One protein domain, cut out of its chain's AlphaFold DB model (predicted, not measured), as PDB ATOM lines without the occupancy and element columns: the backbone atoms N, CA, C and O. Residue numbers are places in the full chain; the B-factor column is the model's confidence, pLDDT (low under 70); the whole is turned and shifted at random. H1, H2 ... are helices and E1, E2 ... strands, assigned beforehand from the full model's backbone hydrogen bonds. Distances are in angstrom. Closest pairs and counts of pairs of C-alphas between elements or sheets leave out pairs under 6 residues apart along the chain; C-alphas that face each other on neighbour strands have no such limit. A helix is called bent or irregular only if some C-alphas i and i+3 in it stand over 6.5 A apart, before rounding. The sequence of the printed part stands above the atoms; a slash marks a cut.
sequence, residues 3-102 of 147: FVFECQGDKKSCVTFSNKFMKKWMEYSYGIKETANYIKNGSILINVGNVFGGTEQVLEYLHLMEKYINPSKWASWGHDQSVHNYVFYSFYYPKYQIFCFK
ATOM      1  N   PHE A   3     471.978 717.258 373.124       87.94
ATOM      2  CA  PHE A   3     473.261 717.907 373.377       87.94
ATOM      3  C   PHE A   3     474.432 717.025 372.926       87.94
ATOM      4  O   PHE A   3     474.339 715.791 372.918       87.94
ATOM      5  N   VAL A   4     475.546 717.663 372.562       87.06
ATOM      6  CA  VAL A   4     476.766 716.981 372.115       87.06
ATOM      7  C   VAL A   4     477.717 716.777 373.272       87.06
ATOM      8  O   VAL A   4     478.277 717.738 373.781       87.06
ATOM      9  N   PHE A   5     478.018 715.535 373.620       86.88
ATOM     10  CA  PHE A   5     479.083 715.267 374.582       86.88
ATOM     11  C   PHE A   5     480.419 715.213 373.841       86.88
ATOM     12  O   PHE A   5     480.533 714.524 372.821       86.88
ATOM     13  N   GLU A   6     481.455 715.876 374.362       85.69
ATOM     14  CA  GLU A   6     482.834 715.741 373.873       85.69
ATOM     15  C   GLU A   6     483.456 714.401 374.284       85.69
ATOM     16  O   GLU A   6     484.502 714.325 374.925       85.69
ATOM     17  N   CYS A   7     482.797 713.322 373.878       81.62
ATOM     18  CA  CYS A   7     483.232 711.948 374.028       81.62
ATOM     19  C   CYS A   7     483.580 711.333 372.676       81.62
ATOM     20  O   CYS A   7     483.084 711.753 371.624       81.62
ATOM     21  N   GLN A   8     484.426 710.308 372.726       74.12
ATOM     22  CA  GLN A   8     484.564 709.350 371.642       74.12
ATOM     23  C   GLN A   8     483.310 708.467 371.534       74.12
ATOM     24  O   GLN A   8     482.581 708.313 372.515       74.12
ATOM     25  N   GLY A   9     483.068 707.871 370.362       65.12
ATOM     26  CA  GLY A   9     481.936 706.965 370.120       65.12
ATOM     27  C   GLY A   9     481.861 705.776 371.090       65.12
ATOM     28  O   GLY A   9     480.770 705.309 371.405       65.12
ATOM     29  N   ASP A  10     482.998 705.351 371.653       67.00
ATOM     30  CA  ASP A  10     483.074 704.304 372.683       67.00
ATOM     31  C   ASP A  10     482.659 704.768 374.093       67.00
ATOM     32  O   ASP A  10     482.584 703.952 375.013       67.00
ATOM     33  N   LYS A  11     482.409 706.073 374.273       67.12
ATOM     34  CA  LYS A  11     482.084 706.759 375.535       67.12
ATOM     35  C   LYS A  11     483.112 706.585 376.664       67.12
ATOM     36  O   LYS A  11     482.871 707.062 377.769       67.12
ATOM     37  N   LYS A  12     484.260 705.948 376.413       71.44
ATOM     38  CA  LYS A  12     485.317 705.732 377.419       71.44
ATOM     39  C   LYS A  12     486.274 706.913 377.495       71.44
ATOM     40  O   LYS A  12     486.848 707.180 378.545       71.44
ATOM     41  N   SER A  13     486.441 707.631 376.386       81.81
ATOM     42  CA  SER A  13     487.299 708.811 376.313       81.81
ATOM     43  C   SER A  13     486.456 710.072 376.144       81.81
ATOM     44  O   SER A  13     486.044 710.406 375.035       81.81
ATOM     45  N   CYS A  14     486.207 710.773 377.250       86.31
ATOM     46  CA  CYS A  14     485.493 712.046 377.277       86.31
ATOM     47  C   CYS A  14     486.406 713.188 377.726       86.31
ATOM     48  O   CYS A  14     487.269 713.014 378.588       86.31
ATOM     49  N   VAL A  15     486.208 714.370 377.151       90.81
ATOM     50  CA  VAL A  15     486.820 715.605 377.641       90.81
ATOM     51  C   VAL A  15     486.031 716.061 378.860       90.81
ATOM     52  O   VAL A  15     484.815 716.210 378.792       90.81
ATOM     53  N   THR A  16     486.717 716.291 379.973       94.69
ATOM     54  CA  THR A  16     486.124 716.820 381.207       94.69
ATOM     55  C   THR A  16     486.725 718.177 381.553       94.69
ATOM     56  O   THR A  16     487.730 718.608 380.971       94.69
ATOM     57  N   PHE A  17     486.148 718.846 382.550       95.88
ATOM     58  CA  PHE A  17     486.657 720.125 383.055       95.88
ATOM     59  C   PHE A  17     488.013 720.030 383.771       95.88
ATOM     60  O   PHE A  17     488.631 721.058 384.036       95.88
ATOM     61  N   SER A  18     488.536 718.821 384.004       95.12
ATOM     62  CA  SER A  18     489.923 718.611 384.447       95.12
ATOM     63  C   SER A  18     490.951 718.939 383.355       95.12
ATOM     64  O   SER A  18     492.139 719.089 383.643       95.12
ATOM     65  N   ASN A  19     490.526 719.065 382.090       95.12
ATOM     66  CA  ASN A  19     491.391 719.505 381.000       95.12
ATOM     67  C   ASN A  19     491.849 720.964 381.198       95.12
ATOM     68  O   ASN A  19     491.037 721.843 381.480       95.12
ATOM     69  N   LYS A  20     493.139 721.243 380.954       95.25
ATOM     70  CA  LYS A  20     493.764 722.569 381.140       95.25
ATOM     71  C   LYS A  20     492.994 723.719 380.479       95.25
ATOM     72  O   LYS A  20     492.845 724.774 381.092       95.25
ATOM     73  N   PHE A  21     492.530 723.543 379.241       93.12
ATOM     74  CA  PHE A  21     491.827 724.602 378.513       93.12
ATOM     75  C   PHE A  21     490.411 724.805 379.048       93.12
ATOM     76  O   PHE A  21     490.024 725.943 379.299       93.12
ATOM     77  N   MET A  22     489.683 723.712 379.297       94.50
ATOM     78  CA  MET A  22     488.315 723.777 379.826       94.50
ATOM     79  C   MET A  22     488.289 724.396 381.219       94.50
ATOM     80  O   MET A  22     487.482 725.282 381.486       94.50
ATOM     81  N   LYS A  23     489.239 723.999 382.073       96.50
ATOM     82  CA  LYS A  23     489.456 724.606 383.384       96.50
ATOM     83  C   LYS A  23     489.656 726.116 383.264       96.50
ATOM     84  O   LYS A  23     488.931 726.871 383.902       96.50
ATOM     85  N   LYS A  24     490.585 726.562 382.408       96.19
ATOM     86  CA  LYS A  24     490.881 727.992 382.220       96.19
ATOM     87  C   LYS A  24     489.651 728.781 381.761       96.19
ATOM     88  O   LYS A  24     489.403 729.871 382.271       96.19
ATOM     89  N   TRP A  25     488.893 728.258 380.798       96.25
ATOM     90  CA  TRP A  25     487.697 728.930 380.286       96.25
ATOM     91  C   TRP A  25     486.592 729.031 381.336       96.25
ATOM     92  O   TRP A  25     486.003 730.105 381.498       96.25
ATOM     93  N   MET A  26     486.376 727.959 382.100       96.94
ATOM     94  CA  MET A  26     485.380 727.945 383.165       96.94
ATOM     95  C   MET A  26     485.778 728.864 384.324       96.94
ATOM     96  O   MET A  26     484.956 729.650 384.788       96.94
ATOM     97  N   GLU A  27     487.054 728.863 384.729       97.00
ATOM     98  CA  GLU A  27     487.568 729.757 385.779       97.00
ATOM     99  C   GLU A  27     487.433 731.225 385.382       97.00
ATOM    100  O   GLU A  27     487.005 732.044 386.191       97.00
ATOM    101  N   TYR A  28     487.747 731.563 384.131       96.19
ATOM    102  CA  TYR A  28     487.564 732.922 383.636       96.19
ATOM    103  C   TYR A  28     486.080 733.328 383.623       96.19
ATOM    104  O   TYR A  28     485.729 734.448 384.003       96.19
ATOM    105  N   SER A  29     485.192 732.413 383.229       96.56
ATOM    106  CA  SER A  29     483.760 732.691 383.060       96.56
ATOM    107  C   SER A  29     482.996 732.759 384.384       96.56
ATOM    108  O   SER A  29     482.278 733.733 384.607       96.56
ATOM    109  N   TYR A  30     483.199 731.793 385.278       96.00
ATOM    110  CA  TYR A  30     482.402 731.599 386.498       96.00
ATOM    111  C   TYR A  30     483.231 731.549 387.790       96.00
ATOM    112  O   TYR A  30     482.677 731.464 388.885       96.00
ATOM    113  N   GLY A  31     484.555 731.669 387.695       96.50
ATOM    114  CA  GLY A  31     485.448 731.679 388.849       96.50
ATOM    115  C   GLY A  31     485.889 730.288 389.303       96.50
ATOM    116  O   GLY A  31     485.349 729.255 388.916       96.50
ATOM    117  N   ILE A  32     486.906 730.271 390.165       97.62
ATOM    118  CA  ILE A  32     487.595 729.047 390.610       97.62
ATOM    119  C   ILE A  32     486.665 728.105 391.381       97.62
ATOM    120  O   ILE A  32     486.746 726.889 391.214       97.62
ATOM    121  N   LYS A  33     485.770 728.655 392.212       97.19
ATOM    122  CA  LYS A  33     484.844 727.857 393.027       97.19
ATOM    123  C   LYS A  33     483.908 727.021 392.156       97.19
ATOM    124  O   LYS A  33     483.777 725.826 392.394       97.19
ATOM    125  N   GLU A  34     483.315 727.632 391.133       96.19
ATOM    126  CA  GLU A  34     482.407 726.923 390.236       96.19
ATOM    127  C   GLU A  34     483.158 725.866 389.426       96.19
ATOM    128  O   GLU A  34     482.753 724.707 389.387       96.19
ATOM    129  N   THR A  35     484.330 726.203 388.882       97.56
ATOM    130  CA  THR A  35     485.148 725.226 388.150       97.56
ATOM    131  C   THR A  35     485.537 724.020 389.006       97.56
ATOM    132  O   THR A  35     485.540 722.890 388.513       97.56
ATOM    133  N   ALA A  36     485.836 724.228 390.291       97.69
ATOM    134  CA  ALA A  36     486.158 723.135 391.203       97.69
ATOM    135  C   ALA A  36     484.989 722.147 391.359       97.69
ATOM    136  O   ALA A  36     485.230 720.939 391.409       97.69
ATOM    137  N   ASN A  37     483.740 722.627 391.358       97.00
ATOM    138  CA  ASN A  37     482.554 721.765 391.395       97.00
ATOM    139  C   ASN A  37     482.466 720.884 390.142       97.00
ATOM    140  O   ASN A  37     482.263 719.676 390.252       97.00
ATOM    141  N   TYR A  38     482.699 721.455 388.957       96.69
ATOM    142  CA  TYR A  38     482.693 720.704 387.695       96.69
ATOM    143  C   TYR A  38     483.777 719.626 387.651       96.69
ATOM    144  O   TYR A  38     483.525 718.504 387.213       96.69
ATOM    145  N   ILE A  39     484.981 719.950 388.128       96.94
ATOM    146  CA  ILE A  39     486.095 718.997 388.208       96.94
ATOM    147  C   ILE A  39     485.763 717.870 389.187       96.94
ATOM    148  O   ILE A  39     485.902 716.697 388.843       96.94
ATOM    149  N   LYS A  40     485.293 718.217 390.391       97.25
ATOM    150  CA  LYS A  40     484.950 717.248 391.439       97.25
ATOM    151  C   LYS A  40     483.849 716.287 390.992       97.25
ATOM    152  O   LYS A  40     483.928 715.099 391.286       97.25
ATOM    153  N   ASN A  41     482.855 716.791 390.266       94.19
ATOM    154  CA  ASN A  41     481.727 715.997 389.783       94.19
ATOM    155  C   ASN A  41     482.068 715.150 388.547       94.19
ATOM    156  O   ASN A  41     481.215 714.405 388.071       94.19
ATOM    157  N   GLY A  42     483.284 715.264 388.002       93.12
ATOM    158  CA  GLY A  42     483.652 714.582 386.764       93.12
ATOM    159  C   GLY A  42     482.818 715.044 385.567       93.12
ATOM    160  O   GLY A  42     482.599 714.261 384.644       93.12
ATOM    161  N   SER A  43     482.343 716.296 385.580       94.31
ATOM    162  CA  SER A  43     481.481 716.838 384.531       94.31
ATOM    163  C   SER A  43     482.156 716.725 383.163       94.31
ATOM    164  O   SER A  43     483.307 717.139 382.968       94.31
ATOM    165  N   ILE A  44     481.422 716.156 382.213       92.94
ATOM    166  CA  ILE A  44     481.827 716.012 380.819       92.94
ATOM    167  C   ILE A  44     481.561 717.336 380.103       92.94
ATOM    168  O   ILE A  44     480.544 717.988 380.312       92.94
ATOM    169  N   LEU A  45     482.486 717.739 379.243       93.00
ATOM    170  CA  LEU A  45     482.306 718.902 378.394       93.00
ATOM    171  C   LEU A  45     481.215 718.626 377.354       93.00
ATOM    172  O   LEU A  45     481.311 717.675 376.573       93.00
ATOM    173  N   ILE A  46     480.214 719.494 377.308       92.19
ATOM    174  CA  ILE A  46     479.163 719.476 376.295       92.19
ATOM    175  C   ILE A  46     479.517 720.500 375.218       92.19
ATOM    176  O   ILE A  46     479.668 721.670 375.547       92.19
ATOM    177  N   ASN A  47     479.713 720.098 373.964       89.00
ATOM    178  CA  ASN A  47     480.115 720.992 372.872       89.00
ATOM    179  C   ASN A  47     478.951 721.910 372.463       89.00
ATOM    180  O   ASN A  47     477.892 721.422 372.072       89.00
ATOM    181  N   VAL A  48     479.174 723.227 372.480       90.25
ATOM    182  CA  VAL A  48     478.134 724.217 372.132       90.25
ATOM    183  C   VAL A  48     477.817 724.266 370.631       90.25
ATOM    184  O   VAL A  48     476.763 724.747 370.235       90.25
ATOM    185  N   GLY A  49     478.702 723.741 369.777       84.44
ATOM    186  CA  GLY A  49     478.602 723.899 368.326       84.44
ATOM    187  C   GLY A  49     477.388 723.224 367.685       84.44
ATOM    188  O   GLY A  49     477.067 723.545 366.547       84.44
ATOM    189  N   ASN A  50     476.721 722.287 368.371       83.06
ATOM    190  CA  ASN A  50     475.438 721.751 367.915       83.06
ATOM    191  C   ASN A  50     474.505 721.509 369.098       83.06
ATOM    192  O   ASN A  50     474.864 720.837 370.066       83.06
ATOM    193  N   VAL A  51     473.276 721.983 368.955       87.75
ATOM    194  CA  VAL A  51     472.169 721.723 369.869       87.75
ATOM    195  C   VAL A  51     470.927 721.510 369.011       87.75
ATOM    196  O   VAL A  51     470.687 722.278 368.081       87.75
ATOM    197  N   PHE A  52     470.146 720.468 369.301       87.06
ATOM    198  CA  PHE A  52     468.913 720.180 368.560       87.06
ATOM    199  C   PHE A  52     467.717 720.085 369.496       87.06
ATOM    200  O   PHE A  52     467.824 719.632 370.634       87.06
ATOM    201  N   GLY A  53     466.543 720.446 369.007       89.06
ATOM    202  CA  GLY A  53     465.297 720.328 369.750       89.06
ATOM    203  C   GLY A  53     464.138 720.894 368.951       89.06
ATOM    204  O   GLY A  53     464.335 721.411 367.853       89.06
ATOM    205  N   GLY A  54     462.933 720.793 369.509       91.56
ATOM    206  CA  GLY A  54     461.802 721.558 368.984       91.56
ATOM    207  C   GLY A  54     462.050 723.059 369.145       91.56
ATOM    208  O   GLY A  54     462.788 723.466 370.043       91.56
ATOM    209  N   THR A  55     461.425 723.875 368.297       95.31
ATOM    210  CA  THR A  55     461.633 725.332 368.250       95.31
ATOM    211  C   THR A  55     461.515 725.991 369.622       95.31
ATOM    212  O   THR A  55     462.415 726.719 370.022       95.31
ATOM    213  N   GLU A  56     460.461 725.681 370.379       95.38
ATOM    214  CA  GLU A  56     460.237 726.242 371.719       95.38
ATOM    215  C   GLU A  56     461.373 725.899 372.689       95.38
ATOM    216  O   GLU A  56     461.866 726.767 373.403       95.38
ATOM    217  N   GLN A  57     461.855 724.655 372.658       92.12
ATOM    218  CA  GLN A  57     462.948 724.212 373.524       92.12
ATOM    219  C   GLN A  57     464.271 724.904 373.177       92.12
ATOM    220  O   GLN A  57     465.073 725.201 374.063       92.12
ATOM    221  N   VAL A  58     464.515 725.141 371.884       93.50
ATOM    222  CA  VAL A  58     465.707 725.858 371.417       93.50
ATOM    223  C   VAL A  58     465.617 727.338 371.788       93.50
ATOM    224  O   VAL A  58     466.609 727.890 372.249       93.50
ATOM    225  N   LEU A  59     464.448 727.968 371.651       95.94
ATOM    226  CA  LEU A  59     464.235 729.356 372.075       95.94
ATOM    227  C   LEU A  59     464.449 729.526 373.582       95.94
ATOM    228  O   LEU A  59     465.172 730.429 373.994       95.94
ATOM    229  N   GLU A  60     463.903 728.627 374.402       95.31
ATOM    230  CA  GLU A  60     464.137 728.623 375.852       95.31
ATOM    231  C   GLU A  60     465.633 728.497 376.183       95.31
ATOM    232  O   GLU A  60     466.171 729.262 376.986       95.31
ATOM    233  N   TYR A  61     466.333 727.581 375.510       95.69
ATOM    234  CA  TYR A  61     467.778 727.424 375.654       95.69
ATOM    235  C   TYR A  61     468.544 728.701 375.274       95.69
ATOM    236  O   TYR A  61     469.446 729.112 376.007       95.69
ATOM    237  N   LEU A  62     468.184 729.350 374.163       96.38
ATOM    238  CA  LEU A  62     468.815 730.596 373.723       96.38
ATOM    239  C   LEU A  62     468.577 731.737 374.717       96.38
ATOM    240  O   LEU A  62     469.519 732.469 375.014       96.38
ATOM    241  N   HIS A  63     467.381 731.842 375.301       97.69
ATOM    242  CA  HIS A  63     467.107 732.815 376.361       97.69
ATOM    243  C   HIS A  63     467.948 732.568 377.616       97.69
ATOM    244  O   HIS A  63     468.435 733.518 378.231       97.69
ATOM    245  N   LEU A  64     468.173 731.307 377.999       97.31
ATOM    246  CA  LEU A  64     469.092 730.988 379.094       97.31
ATOM    247  C   LEU A  64     470.532 731.379 378.736       97.31
ATOM    248  O   LEU A  64     471.209 732.012 379.544       97.31
ATOM    249  N   MET A  65     470.997 731.062 377.528       96.88
ATOM    250  CA  MET A  65     472.328 731.473 377.070       96.88
ATOM    251  C   MET A  65     472.499 732.995 377.113       96.88
ATOM    252  O   MET A  65     473.478 733.474 377.678       96.88
ATOM    253  N   GLU A  66     471.539 733.748 376.578       96.75
ATOM    254  CA  GLU A  66     471.523 735.215 376.590       96.75
ATOM    255  C   GLU A  66     471.528 735.776 378.017       96.75
ATOM    256  O   GLU A  66     472.296 736.684 378.330       96.75
ATOM    257  N   LYS A  67     470.726 735.199 378.916       97.44
ATOM    258  CA  LYS A  67     470.645 735.628 380.316       97.44
ATOM    259  C   LYS A  67     471.966 735.458 381.072       97.44
ATOM    260  O   LYS A  67     472.251 736.242 381.977       97.44
ATOM    261  N   TYR A  68     472.731 734.411 380.764       96.44
ATOM    262  CA  TYR A  68     473.936 734.043 381.518       96.44
ATOM    263  C   TYR A  68     475.250 734.418 380.832       96.44
ATOM    264  O   TYR A  68     476.301 734.363 381.481       96.44
ATOM    265  N   ILE A  69     475.226 734.806 379.556       95.81
ATOM    266  CA  ILE A  69     476.424 735.295 378.882       95.81
ATOM    267  C   ILE A  69     476.801 736.673 379.426       95.81
ATOM    268  O   ILE A  69     475.959 737.545 379.618       95.81
ATOM    269  N   ASN A  70     478.088 736.878 379.687       96.00
ATOM    270  CA  ASN A  70     478.607 738.160 380.139       96.00
ATOM    271  C   ASN A  70     479.369 738.830 378.985       96.00
ATOM    272  O   ASN A  70     480.480 738.391 378.667       96.00
ATOM    273  N   PRO A  71     478.840 739.917 378.391       94.62
ATOM    274  CA  PRO A  71     479.484 740.586 377.259       94.62
ATOM    275  C   PRO A  71     480.913 741.059 377.548       94.62
ATOM    276  O   PRO A  71     481.766 741.017 376.664       94.62
ATOM    277  N   SER A  72     481.235 741.417 378.799       95.81
ATOM    278  CA  SER A  72     482.605 741.814 379.177       95.81
ATOM    279  C   SER A  72     483.638 740.685 379.035       95.81
ATOM    280  O   SER A  72     484.840 740.943 379.010       95.81
ATOM    281  N   LYS A  73     483.183 739.432 378.920       95.50
ATOM    282  CA  LYS A  73     484.012 738.228 378.786       95.50
ATOM    283  C   LYS A  73     484.027 737.662 377.362       95.50
ATOM    284  O   LYS A  73     484.681 736.643 377.141       95.50
ATOM    285  N   TRP A  74     483.371 738.310 376.392       88.31
ATOM    286  CA  TRP A  74     483.275 737.840 374.998       88.31
ATOM    287  C   TRP A  74     484.617 737.664 374.292       88.31
ATOM    288  O   TRP A  74     484.740 736.799 373.431       88.31
ATOM    289  N   ALA A  75     485.645 738.426 374.674       87.56
ATOM    290  CA  ALA A  75     486.985 738.264 374.108       87.56
ATOM    291  C   ALA A  75     487.608 736.883 374.411       87.56
ATOM    292  O   ALA A  75     488.552 736.461 373.742       87.56
ATOM    293  N   SER A  76     487.101 736.162 375.418       89.44
ATOM    294  CA  SER A  76     487.533 734.796 375.706       89.44
ATOM    295  C   SER A  76     486.827 733.807 374.784       89.44
ATOM    296  O   SER A  76     485.638 733.543 374.941       89.44
ATOM    297  N   TRP A  77     487.608 733.165 373.912       86.81
ATOM    298  CA  TRP A  77     487.146 732.141 372.966       86.81
ATOM    299  C   TRP A  77     486.290 731.018 373.581       86.81
ATOM    300  O   TRP A  77     485.510 730.400 372.878       86.81
ATOM    301  N   GLY A  78     486.459 730.704 374.867       93.06
ATOM    302  CA  GLY A  78     485.700 729.641 375.536       93.06
ATOM    303  C   GLY A  78     484.582 730.119 376.454       93.06
ATOM    304  O   GLY A  78     484.115 729.334 377.287       93.06
ATOM    305  N   HIS A  79     484.214 731.401 376.403       96.00
ATOM    306  CA  HIS A  79     483.188 731.932 377.295       96.00
ATOM    307  C   HIS A  79     481.803 731.364 376.970       96.00
ATOM    308  O   HIS A  79     481.147 730.828 377.858       96.00
ATOM    309  N   ASP A  80     481.404 731.383 375.701       95.06
ATOM    310  CA  ASP A  80     480.177 730.760 375.190       95.06
ATOM    311  C   ASP A  80     480.098 729.263 375.534       95.06
ATOM    312  O   ASP A  80     479.083 728.783 376.040       95.06
ATOM    313  N   GLN A  81     481.206 728.541 375.367       95.31
ATOM    314  CA  GLN A  81     481.348 727.129 375.701       95.31
ATOM    315  C   GLN A  81     481.170 726.891 377.213       95.31
ATOM    316  O   GLN A  81     480.561 725.901 377.622       95.31
ATOM    317  N   SER A  82     481.655 727.810 378.054       97.12
ATOM    318  CA  SER A  82     481.479 727.753 379.513       97.12
ATOM    319  C   SER A  82     480.031 728.040 379.917       97.12
ATOM    320  O   SER A  82     479.470 727.297 380.720       97.12
ATOM    321  N   VAL A  83     479.410 729.066 379.327       97.25
ATOM    322  CA  VAL A  83     477.998 729.425 379.560       97.25
ATOM    323  C   VAL A  83     477.074 728.291 379.132       97.25
ATOM    324  O   VAL A  83     476.180 727.916 379.881       97.25
ATOM    325  N   HIS A  84     477.344 727.667 377.986       96.56
ATOM    326  CA  HIS A  84     476.613 726.494 377.518       96.56
ATOM    327  C   HIS A  84     476.632 725.351 378.531       96.56
ATOM    328  O   HIS A  84     475.592 724.766 378.828       96.56
ATOM    329  N   ASN A  85     477.804 725.049 379.093       96.69
ATOM    330  CA  ASN A  85     477.917 723.993 380.093       96.69
ATOM    331  C   ASN A  85     477.231 724.387 381.405       96.69
ATOM    332  O   ASN A  85     476.537 723.551 381.977       96.69
ATOM    333  N   TYR A  86     477.337 725.649 381.829       96.88
ATOM    334  CA  TYR A  86     476.571 726.167 382.963       96.88
ATOM    335  C   TYR A  86     475.066 725.967 382.775       96.88
ATOM    336  O   TYR A  86     474.420 725.304 383.584       96.88
ATOM    337  N   VAL A  87     474.520 726.441 381.656       96.12
ATOM    338  CA  VAL A  87     473.100 726.295 381.321       96.12
ATOM    339  C   VAL A  87     472.685 724.820 381.279       96.12
ATOM    340  O   VAL A  87     471.665 724.442 381.856       96.12
ATOM    341  N   PHE A  88     473.480 723.959 380.646       94.94
ATOM    342  CA  PHE A  88     473.186 722.530 380.581       94.94
ATOM    343  C   PHE A  88     473.092 721.891 381.976       94.94
ATOM    344  O   PHE A  88     472.086 721.253 382.295       94.94
ATOM    345  N   TYR A  89     474.119 722.070 382.810       94.62
ATOM    346  CA  TYR A  89     474.197 721.417 384.117       94.62
ATOM    347  C   TYR A  89     473.241 722.014 385.152       94.62
ATOM    348  O   TYR A  89     472.841 721.303 386.071       94.62
ATOM    349  N   SER A  90     472.848 723.278 385.002       94.25
ATOM    350  CA  SER A  90     471.884 723.920 385.896       94.25
ATOM    351  C   SER A  90     470.425 723.625 385.542       94.25
ATOM    352  O   SER A  90     469.606 723.560 386.457       94.25
ATOM    353  N   PHE A  91     470.081 723.446 384.259       92.69
ATOM    354  CA  PHE A  91     468.671 723.414 383.825       92.69
ATOM    355  C   PHE A  91     468.244 722.146 383.080       92.69
ATOM    356  O   PHE A  91     467.084 721.749 383.177       92.69
ATOM    357  N   TYR A  92     469.145 721.489 382.344       85.88
ATOM    358  CA  TYR A  92     468.783 720.364 381.471       85.88
ATOM    359  C   TYR A  92     469.212 719.000 382.015       85.88
ATOM    360  O   TYR A  92     468.613 717.977 381.678       85.88
ATOM    361  N   TYR A  93     470.224 718.947 382.876       82.56
ATOM    362  CA  TYR A  93     470.627 717.704 383.523       82.56
ATOM    363  C   TYR A  93     469.578 717.256 384.573       82.56
ATOM    364  O   TYR A  93     469.193 718.073 385.408       82.56
ATOM    365  N   PRO A  94     469.111 715.982 384.598       72.88
ATOM    366  CA  PRO A  94     469.539 714.837 383.789       72.88
ATOM    367  C   PRO A  94     468.652 714.505 382.561       72.88
ATOM    368  O   PRO A  94     468.822 713.449 381.955       72.88
ATOM    369  N   LYS A  95     467.677 715.344 382.187       69.94
ATOM    370  CA  LYS A  95     466.678 715.041 381.140       69.94
ATOM    371  C   LYS A  95     467.142 715.477 379.740       69.94
ATOM    372  O   LYS A  95     466.728 716.522 379.241       69.94
ATOM    373  N   TYR A  96     467.960 714.662 379.074       68.44
ATOM    374  CA  TYR A  96     468.488 714.981 377.740       68.44
ATOM    375  C   TYR A  96     468.717 713.749 376.852       68.44
ATOM    376  O   TYR A  96     468.840 712.622 377.325       68.44
ATOM    377  N   GLN A  97     468.794 713.985 375.539       63.56
ATOM    378  CA  GLN A  97     469.291 713.016 374.557       63.56
ATOM    379  C   GLN A  97     470.736 713.358 374.168       63.56
ATOM    380  O   GLN A  97     471.115 714.531 374.136       63.56
ATOM    381  N   ILE A  98     471.550 712.335 373.888       65.19
ATOM    382  CA  ILE A  98     473.007 712.462 373.716       65.19
ATOM    383  C   ILE A  98     473.427 711.993 372.330       65.19
ATOM    384  O   ILE A  98     473.028 710.910 371.900       65.19
ATOM    385  N   PHE A  99     474.348 712.726 371.705       71.69
ATOM    386  CA  PHE A  99     475.233 712.164 370.684       71.69
ATOM    387  C   PHE A  99     476.692 712.602 370.903       71.69
ATOM    388  O   PHE A  99     476.964 713.583 371.596       71.69
ATOM    389  N   CYS A 100     477.645 711.821 370.385       63.00
ATOM    390  CA  CYS A 100     479.075 711.983 370.675       63.00
ATOM    391  C   CYS A 100     479.789 712.838 369.619       63.00
ATOM    392  O   CYS A 100     479.521 712.726 368.424       63.00
ATOM    393  N   PHE A 101     480.733 713.665 370.071       65.19
ATOM    394  CA  PHE A 101     481.487 714.604 369.239       65.19
ATOM    395  C   PHE A 101     482.563 713.939 368.366       65.19
ATOM    396  O   PHE A 101     482.756 714.329 367.214       65.19
ATOM    397  N   LYS A 102     483.299 712.957 368.903       64.38
ATOM    398  CA  LYS A 102     484.453 712.350 368.224       64.38
ATOM    399  C   LYS A 102     484.145 710.926 367.806       64.38
ATOM    400  O   LYS A 102     483.909 710.060 368.630       64.38
TER     401      LYS A 102
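This is residues 3 to 102 of the 147 residues of an uncharacterized protein of Entamoeba invadens IP1 (UniProt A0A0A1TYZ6). Helix H4 runs through the middle, with a small, strongly twisted sheet of three strands on one side, its edge strand E2 next to H4, and helix H3 packed on H4 on another side. H1 and H2 make a pair near H4's first end, where H1 packs on residues 79 to 83 of H4; residues 54 to 60, of which 55 to 60 belong to H3, stick out. The printed part has 100 residues, with four named helices and three named strands in the order E1, H1, H2, E2, H3, H4, E3, and its class is mixed, helices and strands. The sheet's order is E2, E1, E3, and it is mixed. The whole is compact, with a radius of gyration of the C-alphas of 13.1 A, and its rounded outline spans 33 by 33 by 21 A.

Start at C-alpha 3, at (473.261, 717.907, 373.377), where E1 begins its run over residues 3 to 8. Beside it find E2, residues 46 to 52, 12.9 A long, and E3, residues 97 to 102, 16.4 A long, ending at (484.453, 712.350, 368.224). H4, residues 79 to 92, runs 18.9 A from (483.188, 731.932, 377.295); it is neither bent nor irregular, but only just: C-alphas 89 and 92 are 6.1 A apart. H3 covers residues 55 to 68, 20.1 A; H1 covers residues 20 to 30, 15.5 A; H2 covers residues 32 to 40, 12.1 A.

In the sheet, look first at E1 and E3, which are parallel at 41 degrees; N 5 and O 99 are 3.0 A apart, and N 101 and O 5 are 2.9 A apart, within hydrogen-bond range. E2 and E1 are antiparallel at 132 degrees, with N 47 and O 4 at 2.8 A. H4 is on the sheet but only grazes it, with its residues 80 to 92; the closest C-alphas of E2 and H4, Val 48 and Gln 81, are 5.6 A apart. H3 touches H4 at its residues 83 to 87 alone, closest at the C-alphas of Tyr 68 and Val 83, 6.5 A, a steep tilt of 60 degrees, opposite ways. H1 touches H4 at its residues 79 to 83 alone, closest at the C-alphas of Met 26 and Ser 82, 5.3 A, about perpendicular at 74 degrees. H1 and H2 touch, closest at the C-alphas of Glu 27 and Thr 35, 5.7 A, a steep tilt of 48 degrees, opposite ways. The helix packing is mostly crossed, with 0 of these 3 touching pairs at a shallow tilt. H2 and H4 are near each other, with 5 pairs of C-alphas within 10 A; H1 and H3 are apart. In H1, H2, H3 and H4 every O i to N i+4 pair is within hydrogen-bond range.

The two C-alphas farthest apart, those of Asp 10 and Ser 72, are 38.1 A apart. The printed part has no cut. The link from E1 to H1, 11 residues, is long. Mean pLDDT of the printed part is 89.8; look for values under 70 at residues 9 to 11, 95 to 98 and 100 to 102.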